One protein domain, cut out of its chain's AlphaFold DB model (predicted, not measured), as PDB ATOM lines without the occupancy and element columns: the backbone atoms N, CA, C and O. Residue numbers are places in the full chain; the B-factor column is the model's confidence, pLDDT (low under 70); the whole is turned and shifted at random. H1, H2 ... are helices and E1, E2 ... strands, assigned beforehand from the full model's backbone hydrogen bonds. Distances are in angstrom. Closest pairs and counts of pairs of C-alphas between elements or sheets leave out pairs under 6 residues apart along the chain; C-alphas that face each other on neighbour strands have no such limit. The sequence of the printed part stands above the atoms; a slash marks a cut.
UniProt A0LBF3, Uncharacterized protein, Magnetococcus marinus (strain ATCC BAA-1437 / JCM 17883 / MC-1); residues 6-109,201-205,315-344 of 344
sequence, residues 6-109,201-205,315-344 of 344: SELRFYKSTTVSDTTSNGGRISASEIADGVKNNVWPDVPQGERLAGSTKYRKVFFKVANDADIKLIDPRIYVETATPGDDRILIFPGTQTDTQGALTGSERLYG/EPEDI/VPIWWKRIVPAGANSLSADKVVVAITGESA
ATOM      1  N   SER A   6     145.547 137.727 159.553       91.62
ATOM      2  CA  SER A   6     146.959 137.483 159.900       91.62
ATOM      3  C   SER A   6     147.952 137.708 158.746       91.62
ATOM      4  O   SER A   6     149.168 137.731 158.968       91.62
ATOM      5  N   GLU A   7     147.457 137.858 157.518       94.38
ATOM      6  CA  GLU A   7     148.241 138.179 156.322       94.38
ATOM      7  C   GLU A   7     148.307 139.695 156.081       94.38
ATOM      8  O   GLU A   7     149.097 140.157 155.261       94.38
ATOM      9  N   LEU A   8     147.531 140.486 156.825       93.81
ATOM     10  CA  LEU A   8     147.522 141.943 156.765       93.81
ATOM     11  C   LEU A   8     148.443 142.498 157.855       93.81
ATOM     12  O   LEU A   8     148.121 142.448 159.040       93.81
ATOM     13  N   ARG A   9     149.625 142.994 157.476       94.19
ATOM     14  CA  ARG A   9     150.693 143.299 158.446       94.19
ATOM     15  C   ARG A   9     151.291 144.678 158.257       94.19
ATOM     16  O   ARG A   9     151.465 145.144 157.135       94.19
ATOM     17  N   PHE A  10     151.694 145.300 159.360       95.94
ATOM     18  CA  PHE A  10     152.488 146.523 159.326       95.94
ATOM     19  C   PHE A  10     153.981 146.213 159.425       95.94
ATOM     20  O   PHE A  10     154.398 145.345 160.183       95.94
ATOM     21  N   TYR A  11     154.801 146.966 158.700       97.75
ATOM     22  CA  TYR A  11     156.259 146.881 158.726       97.75
ATOM     23  C   TYR A  11     156.876 148.260 158.933       97.75
ATOM     24  O   TYR A  11     156.335 149.284 158.506       97.75
ATOM     25  N   LYS A  12     158.044 148.295 159.573       98.12
ATOM     26  CA  LYS A  12     158.837 149.521 159.710       98.12
ATOM     27  C   LYS A  12     159.486 149.875 158.381       98.12
ATOM     28  O   LYS A  12     159.818 149.003 157.573       98.12
ATOM     29  N   SER A  13     159.736 151.160 158.189       98.12
ATOM     30  CA  SER A  13     160.715 151.614 157.206       98.12
ATOM     31  C   SER A  13     162.140 151.204 157.600       98.12
ATOM     32  O   SER A  13     162.434 150.926 158.763       98.12
ATOM     33  N   THR A  14     163.029 151.169 156.612       97.12
ATOM     34  CA  THR A  14     164.463 150.862 156.753       97.12
ATOM     35  C   THR A  14     165.170 151.755 157.770       97.12
ATOM     36  O   THR A  14     166.035 151.270 158.494       97.12
ATOM     37  N   THR A  15     164.793 153.033 157.866       97.81
ATOM     38  CA  THR A  15     165.340 153.954 158.867       97.81
ATOM     39  C   THR A  15     164.232 154.501 159.756       97.81
ATOM     40  O   THR A  15     163.404 155.287 159.311       97.81
ATOM     41  N   VAL A  16     164.264 154.166 161.047       97.56
ATOM     42  CA  VAL A  16     163.374 154.753 162.059       97.56
ATOM     43  C   VAL A  16     164.183 155.706 162.933       97.56
ATOM     44  O   VAL A  16     164.998 155.271 163.745       97.56
ATOM     45  N   SER A  17     163.988 157.013 162.759       96.25
ATOM     46  CA  SER A  17     164.694 158.042 163.535       96.25
ATOM     47  C   SER A  17     163.852 159.308 163.718       96.25
ATOM     48  O   SER A  17     162.752 159.414 163.184       96.25
ATOM     49  N   ASP A  18     164.372 160.283 164.465       95.81
ATOM     50  CA  ASP A  18     163.770 161.618 164.608       95.81
ATOM     51  C   ASP A  18     164.527 162.666 163.755       95.81
ATOM     52  O   ASP A  18     164.575 163.848 164.090       95.81
ATOM     53  N   THR A  19     165.167 162.230 162.663       96.56
ATOM     54  CA  THR A  19     165.975 163.076 161.765       96.56
ATOM     55  C   THR A  19     165.431 163.064 160.336       96.56
ATOM     56  O   THR A  19     164.522 162.304 160.010       96.56
ATOM     57  N   THR A  20     166.007 163.872 159.443       97.25
ATOM     58  CA  THR A  20     165.588 163.937 158.032       97.25
ATOM     59  C   THR A  20     165.764 162.620 157.269       97.25
ATOM     60  O   THR A  20     165.095 162.428 156.259       97.25
ATOM     61  N   SER A  21     166.606 161.692 157.740       97.50
ATOM     62  CA  SER A  21     166.797 160.376 157.109       97.50
ATOM     63  C   SER A  21     165.746 159.332 157.497       97.50
ATOM     64  O   SER A  21     165.727 158.254 156.912       97.50
ATOM     65  N   ASN A  22     164.882 159.625 158.475       98.25
ATOM     66  CA  ASN A  22     163.758 158.768 158.849       98.25
ATOM     67  C   ASN A  22     162.912 158.404 157.616       98.25
ATOM     68  O   ASN A  22     162.738 159.235 156.728       98.25
ATOM     69  N   GLY A  23     162.366 157.195 157.553       98.31
ATOM     70  CA  GLY A  23     161.648 156.681 156.390       98.31
ATOM     71  C   GLY A  23     162.519 155.834 155.463       98.31
ATOM     72  O   GLY A  23     163.304 155.001 155.916       98.31
ATOM     73  N   GLY A  24     162.330 155.999 154.151       98.06
ATOM     74  CA  GLY A  24     162.932 155.136 153.134       98.06
ATOM     75  C   GLY A  24     162.039 153.954 152.750       98.06
ATOM     76  O   GLY A  24     160.816 154.020 152.896       98.06
ATOM     77  N   ARG A  25     162.651 152.885 152.228       97.88
ATOM     78  CA  ARG A  25     161.963 151.655 151.785       97.88
ATOM     79  C   ARG A  25     161.425 150.836 152.956       97.88
ATOM     80  O   ARG A  25     161.853 151.043 154.093       97.88
ATOM     81  N   ILE A  26     160.507 149.914 152.672       97.69
ATOM     82  CA  ILE A  26     160.033 148.897 153.619       97.69
ATOM     83  C   ILE A  26     161.200 148.035 154.125       97.69
ATOM     84  O   ILE A  26     162.135 147.752 153.381       97.69
ATOM     85  N   SER A  27     161.152 147.636 155.396       96.56
ATOM     86  CA  SER A  27     162.074 146.669 156.004       96.56
ATOM     87  C   SER A  27     161.363 145.350 156.320       96.56
ATOM     88  O   SER A  27     160.136 145.286 156.311       96.56
ATOM     89  N   ALA A  28     162.119 144.323 156.703       95.44
ATOM     90  CA  ALA A  28     161.570 143.071 157.226       95.44
ATOM     91  C   ALA A  28     161.106 143.148 158.697       95.44
ATOM     92  O   ALA A  28     160.634 142.162 159.257       95.44
ATOM     93  N   SER A  29     161.246 144.305 159.356       96.31
ATOM     94  CA  SER A  29     160.857 144.466 160.761       96.31
ATOM     95  C   SER A  29     159.351 144.678 160.894       96.31
ATOM     96  O   SER A  29     158.861 145.800 160.740       96.31
ATOM     97  N   GLU A  30     158.631 143.601 161.200       96.06
ATOM     98  CA  GLU A  30     157.189 143.625 161.446       96.06
ATOM     99  C   GLU A  30     156.834 144.472 162.685       96.06
ATOM    100  O   GLU A  30     157.512 144.458 163.718       96.06
ATOM    101  N   ILE A  31     155.740 145.221 162.578       96.44
ATOM    102  CA  ILE A  31     155.104 145.959 163.663       96.44
ATOM    103  C   ILE A  31     153.931 145.108 164.155       96.44
ATOM    104  O   ILE A  31     152.797 145.283 163.721       96.44
ATOM    105  N   ALA A  32     154.220 144.177 165.065       94.06
ATOM    106  CA  ALA A  32     153.189 143.421 165.765       94.06
ATOM    107  C   ALA A  32     152.226 144.345 166.538       94.06
ATOM    108  O   ALA A  32     152.664 145.298 167.200       94.06
ATOM    109  N   ASP A  33     150.932 144.022 166.465       90.56
ATOM    110  CA  ASP A  33     149.853 144.729 167.158       90.56
ATOM    111  C   ASP A  33     149.921 144.545 168.685       90.56
ATOM    112  O   ASP A  33     150.456 143.561 169.199       90.56
ATOM    113  N   GLY A  34     149.417 145.531 169.430       89.44
ATOM    114  CA  GLY A  34     149.365 145.520 170.894       89.44
ATOM    115  C   GLY A  34     150.728 145.597 171.595       89.44
ATOM    116  O   GLY A  34     150.791 145.584 172.827       89.44
ATOM    117  N   VAL A  35     151.833 145.704 170.848       93.12
ATOM    118  CA  VAL A  35     153.183 145.781 171.416       93.12
ATOM    119  C   VAL A  35     153.544 147.226 171.752       93.12
ATOM    120  O   VAL A  35     153.657 148.095 170.882       93.12
ATOM    121  N   LYS A  36     153.793 147.478 173.042       91.19
ATOM    122  CA  LYS A  36     154.246 148.783 173.531       91.19
ATOM    123  C   LYS A  36     155.551 149.202 172.845       91.19
ATOM    124  O   LYS A  36     156.464 148.403 172.662       91.19
ATOM    125  N   ASN A  37     155.655 150.491 172.539       91.50
ATOM    126  CA  ASN A  37     156.839 151.129 171.964       91.50
ATOM    127  C   ASN A  37     157.265 150.602 170.586       91.50
ATOM    128  O   ASN A  37     158.393 150.847 170.153       91.50
ATOM    129  N   ASN A  38     156.378 149.896 169.879       91.12
ATOM    130  CA  ASN A  38     156.743 149.287 168.607       91.12
ATOM    131  C   ASN A  38     156.848 150.315 167.465       91.12
ATOM    132  O   ASN A  38     157.748 150.220 166.631       91.12
ATOM    133  N   VAL A  39     155.979 151.333 167.467       94.06
ATOM    134  CA  VAL A  39     156.023 152.475 166.528       94.06
ATOM    135  C   VAL A  39     156.615 153.716 167.196       94.06
ATOM    136  O   VAL A  39     157.527 154.359 166.666       94.06
ATOM    137  N   TRP A  40     156.115 154.040 168.387       93.69
ATOM    138  CA  TRP A  40     156.425 155.280 169.083       93.69
ATOM    139  C   TRP A  40     157.153 155.025 170.397       93.69
ATOM    140  O   TRP A  40     156.644 154.264 171.206       93.69
ATOM    141  N   PRO A  41     158.291 155.680 170.671       92.38
ATOM    142  CA  PRO A  41     158.895 155.610 171.993       92.38
ATOM    143  C   PRO A  41     158.038 156.349 173.032       92.38
ATOM    144  O   PRO A  41     157.292 157.283 172.695       92.38
ATOM    145  N   ASP A  42     158.227 155.965 174.298       92.62
ATOM    146  CA  ASP A  42     157.712 156.695 175.458       92.62
ATOM    147  C   ASP A  42     158.103 158.183 175.377       92.62
ATOM    148  O   ASP A  42     159.206 158.529 174.945       92.62
ATOM    149  N   VAL A  43     157.200 159.067 175.809       93.69
ATOM    150  CA  VAL A  43     157.424 160.518 175.801       93.69
ATOM    151  C   VAL A  43     157.964 160.959 177.168       93.69
ATOM    152  O   VAL A  43     157.214 160.956 178.151       93.69
ATOM    153  N   PRO A  44     159.252 161.336 177.284       94.19
ATOM    154  CA  PRO A  44     159.822 161.765 178.555       94.19
ATOM    155  C   PRO A  44     159.246 163.117 178.998       94.19
ATOM    156  O   PRO A  44     158.801 163.924 178.183       94.19
ATOM    157  N   GLN A  45     159.311 163.407 180.301       95.31
ATOM    158  CA  GLN A  45     158.754 164.640 180.874       95.31
ATOM    159  C   GLN A  45     159.278 165.909 180.188       95.31
ATOM    160  O   GLN A  45     158.496 166.815 179.920       95.31
ATOM    161  N   GLY A  46     160.579 165.970 179.884       96.44
ATOM    162  CA  GLY A  46     161.166 167.122 179.196       96.44
ATOM    163  C   GLY A  46     160.568 167.352 177.806       96.44
ATOM    164  O   GLY A  46     160.297 168.494 177.447       96.44
ATOM    165  N   GLU A  47     160.291 166.276 177.063       96.12
ATOM    166  CA  GLU A  47     159.643 166.355 175.749       96.12
ATOM    167  C   GLU A  47     158.193 166.834 175.880       96.12
ATOM    168  O   GLU A  47     157.781 167.707 175.130       96.12
ATOM    169  N   ARG A  48     157.442 166.355 176.881       96.12
ATOM    170  CA  ARG A  48     156.073 166.843 177.128       96.12
ATOM    171  C   ARG A  48     156.026 168.316 177.520       96.12
ATOM    172  O   ARG A  48     155.142 169.036 177.077       96.12
ATOM    173  N   LEU A  49     156.965 168.780 178.345       96.44
ATOM    174  CA  LEU A  49     157.024 170.187 178.755       96.44
ATOM    175  C   LEU A  49     157.335 171.114 177.574       96.44
ATOM    176  O   LEU A  49     156.765 172.197 177.493       96.44
ATOM    177  N   ALA A  50     158.217 170.689 176.669       97.31
ATOM    178  CA  ALA A  50     158.592 171.468 175.490       97.31
ATOM    179  C   ALA A  50     157.592 171.340 174.326       97.31
ATOM    180  O   ALA A  50     157.460 172.265 173.527       97.31
ATOM    181  N   GLY A  51     156.899 170.205 174.236       97.38
ATOM    182  CA  GLY A  51     156.181 169.768 173.045       97.38
ATOM    183  C   GLY A  51     157.120 169.163 171.994       97.38
ATOM    184  O   GLY A  51     158.323 169.437 171.958       97.38
ATOM    185  N   SER A  52     156.578 168.320 171.119       97.00
ATOM    186  CA  SER A  52     157.331 167.700 170.028       97.00
ATOM    187  C   SER A  52     156.443 167.343 168.839       97.00
ATOM    188  O   SER A  52     155.243 167.113 168.967       97.00
ATOM    189  N   THR A  53     157.047 167.287 167.653       96.69
ATOM    190  CA  THR A  53     156.458 166.620 166.487       96.69
ATOM    191  C   THR A  53     157.425 165.552 166.014       96.69
ATOM    192  O   THR A  53     158.602 165.838 165.796       96.69
ATOM    193  N   LYS A  54     156.940 164.321 165.854       97.31
ATOM    194  CA  LYS A  54     157.734 163.197 165.351       97.31
ATOM    195  C   LYS A  54     156.994 162.484 164.235       97.31
ATOM    196  O   LYS A  54     155.767 162.507 164.179       97.31
ATOM    197  N   TYR A  55     157.754 161.820 163.375       98.12
ATOM    198  CA  TYR A  55     157.224 161.099 162.226       98.12
ATOM    199  C   TYR A  55     157.663 159.642 162.266       98.12
ATOM    200  O   TYR A  55     158.786 159.336 162.667       98.12
ATOM    201  N   ARG A  56     156.815 158.726 161.815       98.12
ATOM    202  CA  ARG A  56     157.161 157.320 161.600       98.12
ATOM    203  C   ARG A  56     156.601 156.892 160.264       98.12
ATOM    204  O   ARG A  56     155.399 156.979 160.054       98.12
ATOM    205  N   LYS A  57     157.469 156.432 159.367       98.50
ATOM    206  CA  LYS A  57     157.018 155.779 158.144       98.50
ATOM    207  C   LYS A  57     156.837 154.300 158.413       98.50
ATOM    208  O   LYS A  57     157.786 153.626 158.836       98.50
ATOM    209  N   VAL A  58     155.635 153.825 158.148       98.19
ATOM    210  CA  VAL A  58     155.249 152.422 158.226       98.19
ATOM    211  C   VAL A  58     154.724 151.978 156.869       98.19
ATOM    212  O   VAL A  58     154.373 152.794 156.020       98.19
ATOM    213  N   PHE A  59     154.683 150.674 156.661       98.38
ATOM    214  CA  PHE A  59     154.139 150.070 155.459       98.38
ATOM    215  C   PHE A  59     153.063 149.095 155.870       98.38
ATOM    216  O   PHE A  59     153.338 148.191 156.653       98.38
ATOM    217  N   PHE A  60     151.861 149.266 155.343       97.25
ATOM    218  CA  PHE A  60     150.880 148.198 155.379       97.25
ATOM    219  C   PHE A  60     151.166 147.242 154.228       97.25
ATOM    220  O   PHE A  60     151.279 147.702 153.100       97.25
ATOM    221  N   LYS A  61     151.288 145.944 154.489       96.62
ATOM    222  CA  LYS A  61     151.620 144.926 153.496       96.62
ATOM    223  C   LYS A  61     150.578 143.815 153.506       96.62
ATOM    224  O   LYS A  61     150.251 143.280 154.566       96.62
ATOM    225  N   VAL A  62     150.129 143.442 152.312       96.94
ATOM    226  CA  VAL A  62     149.336 142.236 152.075       96.94
ATOM    227  C   VAL A  62     150.322 141.091 151.855       96.94
ATOM    228  O   VAL A  62     150.928 140.972 150.797       96.94
ATOM    229  N   ALA A  63     150.537 140.280 152.885       94.19
ATOM    230  CA  ALA A  63     151.499 139.184 152.911       94.19
ATOM    231  C   ALA A  63     150.777 137.825 152.880       94.19
ATOM    232  O   ALA A  63     150.922 137.034 153.813       94.19
ATOM    233  N   ASN A  64     149.973 137.586 151.836       93.81
ATOM    234  CA  ASN A  64     149.267 136.316 151.646       93.81
ATOM    235  C   ASN A  64     150.010 135.396 150.670       93.81
ATOM    236  O   ASN A  64     150.587 135.859 149.691       93.81
ATOM    237  N   ASP A  65     149.968 134.090 150.937       93.12
ATOM    238  CA  ASP A  65     150.694 133.063 150.168       93.12
ATOM    239  C   ASP A  65     150.121 132.794 148.771       93.12
ATOM    240  O   ASP A  65     150.747 132.114 147.962       93.12
ATOM    241  N   ALA A  66     148.898 133.256 148.517       94.31
ATOM    242  CA  ALA A  66     148.184 133.021 147.271       94.31
ATOM    243  C   ALA A  66     148.286 134.205 146.296       94.31
ATOM    244  O   ALA A  66     147.625 134.170 145.258       94.31
ATOM    245  N   ASP A  67     149.072 135.234 146.639       95.25
ATOM    246  CA  ASP A  67     149.252 136.469 145.869       95.25
ATOM    247  C   ASP A  67     147.915 137.132 145.476       95.25
ATOM    248  O   ASP A  67     147.743 137.691 144.393       95.25
ATOM    249  N   ILE A  68     146.926 137.045 146.372       95.94
ATOM    250  CA  ILE A  68     145.599 137.631 146.186       95.94
ATOM    251  C   ILE A  68     145.677 139.126 146.461       95.94
ATOM    252  O   ILE A  68     146.124 139.564 147.523       95.94
ATOM    253  N   LYS A  69     145.185 139.908 145.509       95.81
ATOM    254  CA  LYS A  69     145.070 141.357 145.610       95.81
ATOM    255  C   LYS A  69     144.023 141.783 146.640       95.81
ATOM    256  O   LYS A  69     142.931 141.214 146.683       95.81
ATOM    257  N   LEU A  70     144.342 142.815 147.424       97.25
ATOM    258  CA  LEU A  70     143.362 143.505 148.266       97.25
ATOM    259  C   LEU A  70     142.734 144.650 147.464       97.25
ATOM    260  O   LEU A  70     143.448 145.570 147.064       97.25
ATOM    261  N   ILE A  71     141.425 144.586 147.234       97.00
ATOM    262  CA  ILE A  71     140.671 145.577 146.456       97.00
ATOM    263  C   ILE A  71     139.958 146.579 147.363       97.00
ATOM    264  O   ILE A  71     139.612 146.259 148.503       97.00
ATOM    265  N   ASP A  72     139.753 147.790 146.846       95.62
ATOM    266  CA  ASP A  72     139.134 148.916 147.562       95.62
ATOM    267  C   ASP A  72     139.690 149.133 148.990       95.62
ATOM    268  O   ASP A  72     138.916 149.250 149.955       95.62
ATOM    269  N   PRO A  73     141.028 149.171 149.175       96.69
ATOM    270  CA  PRO A  73     141.610 149.381 150.488       96.69
ATOM    271  C   PRO A  73     141.217 150.753 151.052       96.69
ATOM    272  O   PRO A  73     141.163 151.765 150.355       96.69
ATOM    273  N   ARG A  74     140.980 150.806 152.358       97.38
ATOM    274  CA  ARG A  74     140.639 152.028 153.093       97.38
ATOM    275  C   ARG A  74     141.436 152.068 154.375       97.38
ATOM    276  O   ARG A  74     141.299 151.160 155.191       97.38
ATOM    277  N   ILE A  75     142.230 153.117 154.568       97.94
ATOM    278  CA  ILE A  75     143.083 153.284 155.751       97.94
ATOM    279  C   ILE A  75     142.635 154.513 156.532       97.94
ATOM    280  O   ILE A  75     142.424 155.580 155.957       97.94
ATOM    281  N   TYR A  76     142.508 154.382 157.847       98.06
ATOM    282  CA  TYR A  76     142.026 155.458 158.709       98.06
ATOM    283  C   TYR A  76     142.539 155.300 160.142       98.06
ATOM    284  O   TYR A  76     142.883 154.208 160.596       98.06
ATOM    285  N   VAL A  77     142.574 156.411 160.876       97.62
ATOM    286  CA  VAL A  77     142.740 156.377 162.333       97.62
ATOM    287  C   VAL A  77     141.399 155.950 162.919       97.62
ATOM    288  O   VAL A  77     140.437 156.705 162.863       97.62
ATOM    289  N   GLU A  78     141.310 154.729 163.438       94.94
ATOM    290  CA  GLU A  78     140.076 154.217 164.037       94.94
ATOM    291  C   GLU A  78     139.798 154.892 165.374       94.94
ATOM    292  O   GLU A  78     138.676 155.293 165.658       94.94
ATOM    293  N   THR A  79     140.818 154.994 166.221       92.31
ATOM    294  CA  THR A  79     140.702 155.573 167.558       92.31
ATOM    295  C   THR A  79     141.905 156.462 167.815       92.31
ATOM    296  O   THR A  79     143.038 155.973 167.833       92.31
ATOM    297  N   ALA A  80     141.642 157.755 168.013       93.25
ATOM    298  CA  ALA A  80     142.629 158.723 168.477       93.25
ATOM    299  C   ALA A  80     143.189 158.352 169.858       93.25
ATOM    300  O   ALA A  80     142.607 157.558 170.607       93.25
ATOM    301  N   THR A  81     144.326 158.948 170.182       94.50
ATOM    302  CA  THR A  81     144.988 158.823 171.477       94.50
ATOM    303  C   THR A  81     144.081 159.318 172.609       94.50
ATOM    304  O   THR A  81     143.401 160.330 172.467       94.50
ATOM    305  N   PRO A  82     144.001 158.600 173.745       93.19
ATOM    306  CA  PRO A  82     143.317 159.098 174.938       93.19
ATOM    307  C   PRO A  82     144.132 160.154 175.707       93.19
ATOM    308  O   PRO A  82     143.618 160.714 176.676       93.19
ATOM    309  N   GLY A  83     145.407 160.353 175.350       92.62
ATOM    310  CA  GLY A  83     146.277 161.389 175.898       92.62
ATOM    311  C   GLY A  83     146.044 162.778 175.297       92.62
ATOM    312  O   GLY A  83     145.087 163.011 174.571       92.62
ATOM    313  N   ASP A  84     146.946 163.707 175.628       93.75
ATOM    314  CA  ASP A  84     146.952 165.059 175.047       93.75
ATOM    315  C   ASP A  84     147.726 165.119 173.716       93.75
ATOM    316  O   ASP A  84     147.686 166.130 173.011       93.75
ATOM    317  N   ASP A  85     148.516 164.088 173.405       95.00
ATOM    318  CA  ASP A  85     149.128 163.951 172.094       95.00
ATOM    319  C   ASP A  85     148.104 163.465 171.077       95.00
ATOM    320  O   ASP A  85     147.042 162.974 171.438       95.00
ATOM    321  N   ARG A  86     148.440 163.612 169.799       95.19
ATOM    322  CA  ARG A  86     147.591 163.169 168.695       95.19
ATOM    323  C   ARG A  86     148.387 162.551 167.571       95.19
ATOM    324  O   ARG A  86     149.521 162.966 167.295       95.19
ATOM    325  N   ILE A  87     147.769 161.582 166.906       97.25
ATOM    326  CA  ILE A  87     148.333 160.852 165.772       97.25
ATOM    327  C   ILE A  87     147.519 161.146 164.519       97.25
ATOM    328  O   ILE A  87     146.326 160.870 164.449       97.25
ATOM    329  N   LEU A  88     148.214 161.649 163.507       98.19
ATOM    330  CA  LEU A  88     147.691 161.886 162.168       98.19
ATOM    331  C   LEU A  88     148.421 160.972 161.189       98.19
ATOM    332  O   LEU A  88     149.585 160.636 161.414       98.19
ATOM    333  N   ILE A  89     147.777 160.603 160.090       98.69
ATOM    334  CA  ILE A  89     148.386 159.778 159.044       98.69
ATOM    335  C   ILE A  89     148.312 160.464 157.685       98.69
ATOM    336  O   ILE A  89     147.418 161.263 157.443       98.69
ATOM    337  N   PHE A  90     149.240 160.171 156.783       98.69
ATOM    338  CA  PHE A  90     149.172 160.635 155.398       98.69
ATOM    339  C   PHE A  90     149.917 159.679 154.457       98.69
ATOM    340  O   PHE A  90     150.818 158.962 154.910       98.69
ATOM    341  N   PRO A  91     149.562 159.628 153.160       98.19
ATOM    342  CA  PRO A  91     150.242 158.766 152.197       98.19
ATOM    343  C   PRO A  91     151.726 159.120 152.047       98.19
ATOM    344  O   PRO A  91     152.090 160.293 151.978       98.19
ATOM    345  N   GLY A  92     152.584 158.103 151.975       97.69
ATOM    346  CA  GLY A  92     153.980 158.248 151.562       97.69
ATOM    347  C   GLY A  92     154.212 157.731 150.144       97.69
ATOM    348  O   GLY A  92     153.290 157.339 149.436       97.69
ATOM    349  N   THR A  93     155.476 157.664 149.743       97.81
ATOM    350  CA  THR A  93     155.923 156.916 148.557       97.81
ATOM    351  C   THR A  93     156.715 155.684 148.990       97.81
ATOM    352  O   THR A  93     157.041 155.513 150.164       97.81
ATOM    353  N   GLN A  94     157.098 154.808 148.065       97.75
ATOM    354  CA  GLN A  94     157.898 153.633 148.428       97.75
ATOM    355  C   GLN A  94     159.301 153.989 148.956       97.75
ATOM    356  O   GLN A  94     159.940 153.161 149.598       97.75
ATOM    357  N   THR A  95     159.805 155.212 148.726       97.88
ATOM    358  CA  THR A  95     161.225 155.550 148.976       97.88
ATOM    359  C   THR A  95     161.481 156.864 149.712       97.88
ATOM    360  O   THR A  95     162.582 157.052 150.224       97.88
ATOM    361  N   ASP A  96     160.497 157.756 149.811       98.31
ATOM    362  CA  ASP A  96     160.635 159.048 150.486       98.31
ATOM    363  C   ASP A  96     161.060 158.916 151.953       98.31
ATOM    364  O   ASP A  96     160.726 157.964 152.670       98.31
ATOM    365  N   THR A  97     161.812 159.923 152.378       98.56
ATOM    366  CA  THR A  97     162.287 160.121 153.745       98.56
ATOM    367  C   THR A  97     161.652 161.381 154.320       98.56
ATOM    368  O   THR A  97     161.094 162.195 153.587       98.56
ATOM    369  N   GLN A  98     161.769 161.579 155.629       98.38
ATOM    370  CA  GLN A  98     161.225 162.746 156.316       98.38
ATOM    371  C   GLN A  98     161.783 164.061 155.746       98.38
ATOM    372  O   GLN A  98     161.093 165.073 155.750       98.38
ATOM    373  N   GLY A  99     163.013 164.058 155.221       98.06
ATOM    374  CA  GLY A  99     163.613 165.213 154.552       98.06
ATOM    375  C   GLY A  99     162.954 165.601 153.224       98.06
ATOM    376  O   GLY A  99     163.202 166.704 152.747       98.06
ATOM    377  N   ALA A 100     162.137 164.726 152.632       97.94
ATOM    378  CA  ALA A 100     161.370 165.008 151.419       97.94
ATOM    379  C   ALA A 100     159.970 165.582 151.704       97.94
ATOM    380  O   ALA A 100     159.293 166.003 150.769       97.94
ATOM    381  N   LEU A 101     159.541 165.604 152.972       97.69
ATOM    382  CA  LEU A 101     158.261 166.182 153.368       97.69
ATOM    383  C   LEU A 101     158.288 167.708 153.202       97.69
ATOM    384  O   LEU A 101     159.260 168.376 153.562       97.69
ATOM    385  N   THR A 102     157.203 168.262 152.679       96.31
ATOM    386  CA  THR A 102     156.994 169.695 152.458       96.31
ATOM    387  C   THR A 102     156.323 170.374 153.651       96.31
ATOM    388  O   THR A 102     156.366 171.599 153.760       96.31
ATOM    389  N   GLY A 103     155.689 169.601 154.539       93.62
ATOM    390  CA  GLY A 103     154.870 170.113 155.638       93.62
ATOM    391  C   GLY A 103     153.451 170.508 155.217       93.62
ATOM    392  O   GLY A 103     152.690 171.003 156.048       93.62
ATOM    393  N   SER A 104     153.096 170.299 153.947       95.06
ATOM    394  CA  SER A 104     151.762 170.543 153.387       95.06
ATOM    395  C   SER A 104     151.027 169.247 153.045       95.06
ATOM    396  O   SER A 104     150.103 169.262 152.231       95.06
ATOM    397  N   GLU A 105     151.469 168.115 153.589       97.62
ATOM    398  CA  GLU A 105     150.842 166.823 153.342       97.62
ATOM    399  C   GLU A 105     149.394 166.819 153.839       97.62
ATOM    400  O   GLU A 105     149.062 167.398 154.875       97.62
ATOM    401  N   ARG A 106     148.516 166.141 153.097       97.44
ATOM    402  CA  ARG A 106     147.114 165.955 153.474       97.44
ATOM    403  C   ARG A 106     147.038 165.043 154.705       97.44
ATOM    404  O   ARG A 106     147.262 163.844 154.586       97.44
ATOM    405  N   LEU A 107     146.717 165.609 155.870       98.44
ATOM    406  CA  LEU A 107     146.697 164.895 157.156       98.44
ATOM    407  C   LEU A 107     145.341 164.258 157.458       98.44
ATOM    408  O   LEU A 107     144.370 164.958 157.685       98.44
ATOM    409  N   TYR A 108     145.270 162.945 157.546       98.75
ATOM    410  CA  TYR A 108     144.072 162.202 157.917       98.75
ATOM    411  C   TYR A 108     144.080 161.895 159.417       98.75
ATOM    412  O   TYR A 108     145.135 161.678 160.016       98.75
ATOM    413  N   GLY A 109     142.902 161.863 160.029       98.31
ATOM    414  CA  GLY A 109     142.741 161.623 161.460       98.31
ATOM    415  C   GLY A 109     141.326 161.190 161.814       98.31
ATOM    416  O   GLY A 109     140.560 160.756 160.950       98.31
ATOM    417  N   GLU A 201     142.278 156.428 150.537       97.62
ATOM    418  CA  GLU A 201     141.832 155.483 149.506       97.62
ATOM    419  C   GLU A 201     143.012 155.158 148.573       97.62
ATOM    420  O   GLU A 201     143.198 155.841 147.562       97.62
ATOM    421  N   PRO A 202     143.885 154.194 148.927       96.88
ATOM    422  CA  PRO A 202     144.890 153.700 147.997       96.88
ATOM    423  C   PRO A 202     144.238 152.999 146.800       96.88
ATOM    424  O   PRO A 202     143.092 152.559 146.864       96.88
ATOM    425  N   GLU A 203     145.008 152.840 145.727       96.25
ATOM    426  CA  GLU A 203     144.692 151.849 144.694       96.25
ATOM    427  C   GLU A 203     144.758 150.428 145.278       96.25
ATOM    428  O   GLU A 203     145.289 150.225 146.376       96.25
ATOM    429  N   ASP A 204     144.246 149.443 144.536       97.12
ATOM    430  CA  ASP A 204     144.342 148.037 144.925       97.12
ATOM    431  C   ASP A 204     145.780 147.654 145.314       97.12
ATOM    432  O   ASP A 204     146.758 148.039 144.666       97.12
ATOM    433  N   ILE A 205     145.919 146.864 146.377       97.62
ATOM    434  CA  ILE A 205     147.229 146.488 146.907       97.62
ATOM    435  C   ILE A 205     147.650 145.148 146.312       97.62
ATOM    436  O   ILE A 205     147.170 144.087 146.718       97.62
ATOM    437  N   VAL A 315     151.453 149.468 150.984       97.88
ATOM    438  CA  VAL A 315     151.148 150.899 150.966       97.88
ATOM    439  C   VAL A 315     151.988 151.625 152.028       97.88
ATOM    440  O   VAL A 315     151.873 151.319 153.220       97.88
ATOM    441  N   PRO A 316     152.839 152.586 151.629       98.19
ATOM    442  CA  PRO A 316     153.597 153.434 152.543       98.19
ATOM    443  C   PRO A 316     152.703 154.496 153.185       98.19
ATOM    444  O   PRO A 316     152.017 155.254 152.501       98.19
ATOM    445  N   ILE A 317     152.765 154.601 154.510       98.38
ATOM    446  CA  ILE A 317     151.983 155.559 155.290       98.38
ATOM    447  C   ILE A 317     152.916 156.244 156.281       98.38
ATOM    448  O   ILE A 317     153.668 155.600 157.018       98.38
ATOM    449  N   TRP A 318     152.845 157.562 156.335       98.62
ATOM    450  CA  TRP A 318     153.476 158.338 157.383       98.62
ATOM    451  C   TRP A 318     152.515 158.561 158.529       98.62
ATOM    452  O   TRP A 318     151.376 158.957 158.325       98.62
ATOM    453  N   TRP A 319     152.994 158.336 159.744       98.19
ATOM    454  CA  TRP A 319     152.315 158.709 160.970       98.19
ATOM    455  C   TRP A 319     153.036 159.915 161.558       98.19
ATOM    456  O   TRP A 319     154.257 159.897 161.723       98.19
ATOM    457  N   LYS A 320     152.289 160.960 161.891       98.00
ATOM    458  CA  LYS A 320     152.760 162.184 162.534       98.00
ATOM    459  C   LYS A 320     152.190 162.227 163.945       98.00
ATOM    460  O   LYS A 320     150.978 162.329 164.106       98.00
ATOM    461  N   ARG A 321     153.061 162.173 164.952       97.50
ATOM    462  CA  ARG A 321     152.692 162.397 166.353       97.50
ATOM    463  C   ARG A 321     152.987 163.828 166.738       97.50
ATOM    464  O   ARG A 321     154.117 164.283 166.558       97.50
ATOM    465  N   ILE A 322     151.995 164.499 167.304       97.19
ATOM    466  CA  ILE A 322     152.137 165.839 167.863       97.19
ATOM    467  C   ILE A 322     151.878 165.744 169.360       97.19
ATOM    468  O   ILE A 322     150.771 165.423 169.772       97.19
ATOM    469  N   VAL A 323     152.896 166.048 170.161       97.00
ATOM    470  CA  VAL A 323     152.786 166.221 171.610       97.00
ATOM    471  C   VAL A 323     152.764 167.728 171.880       97.00
ATOM    472  O   VAL A 323     153.775 168.392 171.631       97.00
ATOM    473  N   PRO A 324     151.652 168.312 172.351       96.19
ATOM    474  CA  PRO A 324     151.621 169.729 172.691       96.19
ATOM    475  C   PRO A 324     152.491 170.032 173.918       96.19
ATOM    476  O   PRO A 324     152.731 169.175 174.772       96.19
ATOM    477  N   ALA A 325     152.971 171.273 174.017       96.94
ATOM    478  CA  ALA A 325     153.714 171.725 175.188       96.94
ATOM    479  C   ALA A 325     152.817 171.699 176.434       96.94
ATOM    480  O   ALA A 325     151.702 172.216 176.419       96.94
ATOM    481  N   GLY A 326     153.319 171.109 177.517       95.81
ATOM    482  CA  GLY A 326     152.567 170.917 178.754       95.81
ATOM    483  C   GLY A 326     151.671 169.675 178.771       95.81
ATOM    484  O   GLY A 326     150.883 169.545 179.703       95.81
ATOM    485  N   ALA A 327     151.801 168.765 177.797       95.31
ATOM    486  CA  ALA A 327     151.040 167.516 177.764       95.31
ATOM    487  C   ALA A 327     151.183 166.701 179.064       95.31
ATOM    488  O   ALA A 327     152.272 166.563 179.643       95.31
ATOM    489  N   ASN A 328     150.077 166.111 179.506       94.38
ATOM    490  CA  ASN A 328     150.023 165.261 180.683       94.38
ATOM    491  C   ASN A 328     150.701 163.907 180.448       94.38
ATOM    492  O   ASN A 328     150.902 163.436 179.330       94.38
ATOM    493  N   SER A 329     151.073 163.252 181.548       92.25
ATOM    494  CA  SER A 329     151.539 161.868 181.493       92.25
ATOM    495  C   SER A 329     150.357 160.917 181.431       92.25
ATOM    496  O   SER A 329     149.542 160.923 182.350       92.25
ATOM    497  N   LEU A 330     150.345 160.017 180.451       92.81
ATOM    498  CA  LEU A 330     149.395 158.913 180.400       92.81
ATOM    499  C   LEU A 330     150.133 157.588 180.180       92.81
ATOM    500  O   LEU A 330     150.961 157.466 179.285       92.81
ATOM    501  N   SER A 331     149.877 156.598 181.038       84.81
ATOM    502  CA  SER A 331     150.572 155.300 181.003       84.81
ATOM    503  C   SER A 331     149.946 154.283 180.048       84.81
ATOM    504  O   SER A 331     150.603 153.309 179.695       84.81
ATOM    505  N   ALA A 332     148.684 154.485 179.671       87.44
ATOM    506  CA  ALA A 332     147.905 153.606 178.797       87.44
ATOM    507  C   ALA A 332     147.498 154.330 177.505       87.44
ATOM    508  O   ALA A 332     146.403 154.123 176.982       87.44
ATOM    509  N   ASP A 333     148.371 155.220 177.040       91.75
ATOM    510  CA  ASP A 333     148.167 155.913 175.785       91.75
ATOM    511  C   ASP A 333     148.333 154.954 174.598       91.75
ATOM    512  O   ASP A 333     149.187 154.060 174.612       91.75
ATOM    513  N   LYS A 334     147.450 155.089 173.608       92.94
ATOM    514  CA  LYS A 334     147.352 154.184 172.460       92.94
ATOM    515  C   LYS A 334     146.618 154.854 171.309       92.94
ATOM    516  O   LYS A 334     145.649 155.563 171.531       92.94
ATOM    517  N   VAL A 335     147.004 154.518 170.088       94.62
ATOM    518  CA  VAL A 335     146.248 154.827 168.870       94.62
ATOM    519  C   VAL A 335     145.828 153.516 168.219       94.62
ATOM    520  O   VAL A 335     146.562 152.531 168.301       94.62
ATOM    521  N   VAL A 336     144.676 153.506 167.555       94.81
ATOM    522  CA  VAL A 336     144.299 152.421 166.643       94.81
ATOM    523  C   VAL A 336     144.250 152.996 165.238       94.81
ATOM    524  O   VAL A 336     143.470 153.905 164.968       94.81
ATOM    525  N   VAL A 337     145.092 152.474 164.351       95.56
ATOM    526  CA  VAL A 337     145.035 152.735 162.910       95.56
ATOM    527  C   VAL A 337     144.618 151.437 162.255       95.56
ATOM    528  O   VAL A 337     145.201 150.393 162.541       95.56
ATOM    529  N   ALA A 338     143.603 151.507 161.411       94.19
ATOM    530  CA  ALA A 338     143.007 150.339 160.805       94.19
ATOM    531  C   ALA A 338     143.027 150.436 159.286       94.19
ATOM    532  O   ALA A 338     143.133 151.517 158.697       94.19
ATOM    533  N   ILE A 339     142.916 149.267 158.672       93.31
ATOM    534  CA  ILE A 339     142.734 149.099 157.244       93.31
ATOM    535  C   ILE A 339     141.667 148.046 156.998       93.31
ATOM    536  O   ILE A 339     141.615 147.032 157.683       93.31
ATOM    537  N   THR A 340     140.831 148.307 156.006       93.12
ATOM    538  CA  THR A 340     139.856 147.356 155.477       93.12
ATOM    539  C   THR A 340     139.996 147.301 153.966       93.12
ATOM    540  O   THR A 340     140.523 148.232 153.361       93.12
ATOM    541  N   GLY A 341     139.509 146.232 153.364       93.38
ATOM    542  CA  GLY A 341     139.419 146.030 151.924       93.38
ATOM    543  C   GLY A 341     138.773 144.676 151.673       93.38
ATOM    544  O   GLY A 341     138.465 143.957 152.624       93.38
ATOM    545  N   GLU A 342     138.591 144.320 150.413       92.81
ATOM    546  CA  GLU A 342     138.026 143.028 150.030       92.81
ATOM    547  C   GLU A 342     139.091 142.159 149.356       92.81
ATOM    548  O   GLU A 342     140.068 142.653 148.794       92.81
ATOM    549  N   SER A 343     138.930 140.838 149.422       93.00
ATOM    550  CA  SER A 343     139.752 139.931 148.609       93.00
ATOM    551  C   SER A 343     139.231 139.923 147.171       93.00
ATOM    552  O   SER A 343     138.018 139.826 146.980       93.00
ATOM    553  N   ALA A 344     140.131 140.002 146.186       90.19
ATOM    554  CA  ALA A 344     139.795 139.805 144.772       90.19
ATOM    555  C   ALA A 344     139.274 138.388 144.457       90.19
ATOM    556  O   ALA A 344     139.650 137.420 145.164       90.19
TER     557      ALA A 344
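This is residues 6 to 109, 201 to 205 and 315 to 344 of the 344 residues of an uncharacterized protein of Magnetococcus marinus (strain ATCC BAA-1437 / JCM 17883 / MC-1) (UniProt A0LBF3). A twisted, curled sheet of five strands has a strand pair, E4 and E7, over part of one face, and the two make a small, elongated sandwich with the short helix H1 at one far end. Strands E3 and E6 run through its middle, while long loops, residues 32 to 44, 92 to 109 and 324 to 335, lie farther from it. You have 139 printed residues, with E1, E2, H1, E3, E4, E5, E6 and E7 in chain order; the larger sheet runs E2 E1 E3 E6 E5 and both sheets are antiparallel. The class is mostly strand, though under half of the residues are in named elements. The whole is compact, with a radius of gyration of the C-alphas of 15.3 A and spans of 49 by 30 by 26 A.

Start at inner strand E3, residues 52 to 62, and find its antiparallel neighbour E6, residues 315 to 323, with N 56 and O 319 2.8 A apart, within hydrogen-bond range. Beyond E6 is edge strand E5, residues 86 to 91, antiparallel, with N 88 and O 320 at 2.9 A. Beside E3 look for E1, residues 8 to 15, antiparallel, with N 11 and O 59 at 2.8 A. E1 forms a hairpin with edge strand E2, residues 23 to 31, where N 14 and O 25 are 2.8 A apart; E2 bends by 95 degrees at residue 28. This sheet is strongly twisted, its strands' lines turning by 117 degrees from edge to edge. H1, residues 45 to 50, only grazes it; every O i to N i+4 pair of H1 is within hydrogen-bond range. E2, H1 and E3 form a split strand-helix-strand unit, two strands running the same way with E1 between them, and its crossover is right-handed. The second sheet pairs E4, residues 70 to 79, with E7, residues 336 to 343, antiparallel, N 74 and O 340 being 2.8 A apart. The two sheets form a sandwich, face to face, with strands at 24 degrees; the closest C-alphas of E4 and E5, Val 77 and Ile 89, are 7.4 A apart.

Find C-alpha 52 at (157.331, 167.700, 170.028); E3 runs 32.2 A from there to C-alpha 62. E6 is 25.8 A long, E4 22.9 A, E7 22.4 A and E1 21.6 A. E7 ends with C-alpha 343 at (139.752, 139.931, 148.609).

The C-alphas farthest apart, Leu 49 and Ala 66, are 49.5 A from each other. Residues 110 to 200 are not printed, with 13.5 A between C-alphas 109 and 201; residues 206 to 314 are not printed, with 7.2 A between C-alphas 205 and 315. Of the links printed whole, E2 to H1 and E6 to E7 are long. No printed residue has a pLDDT under 70.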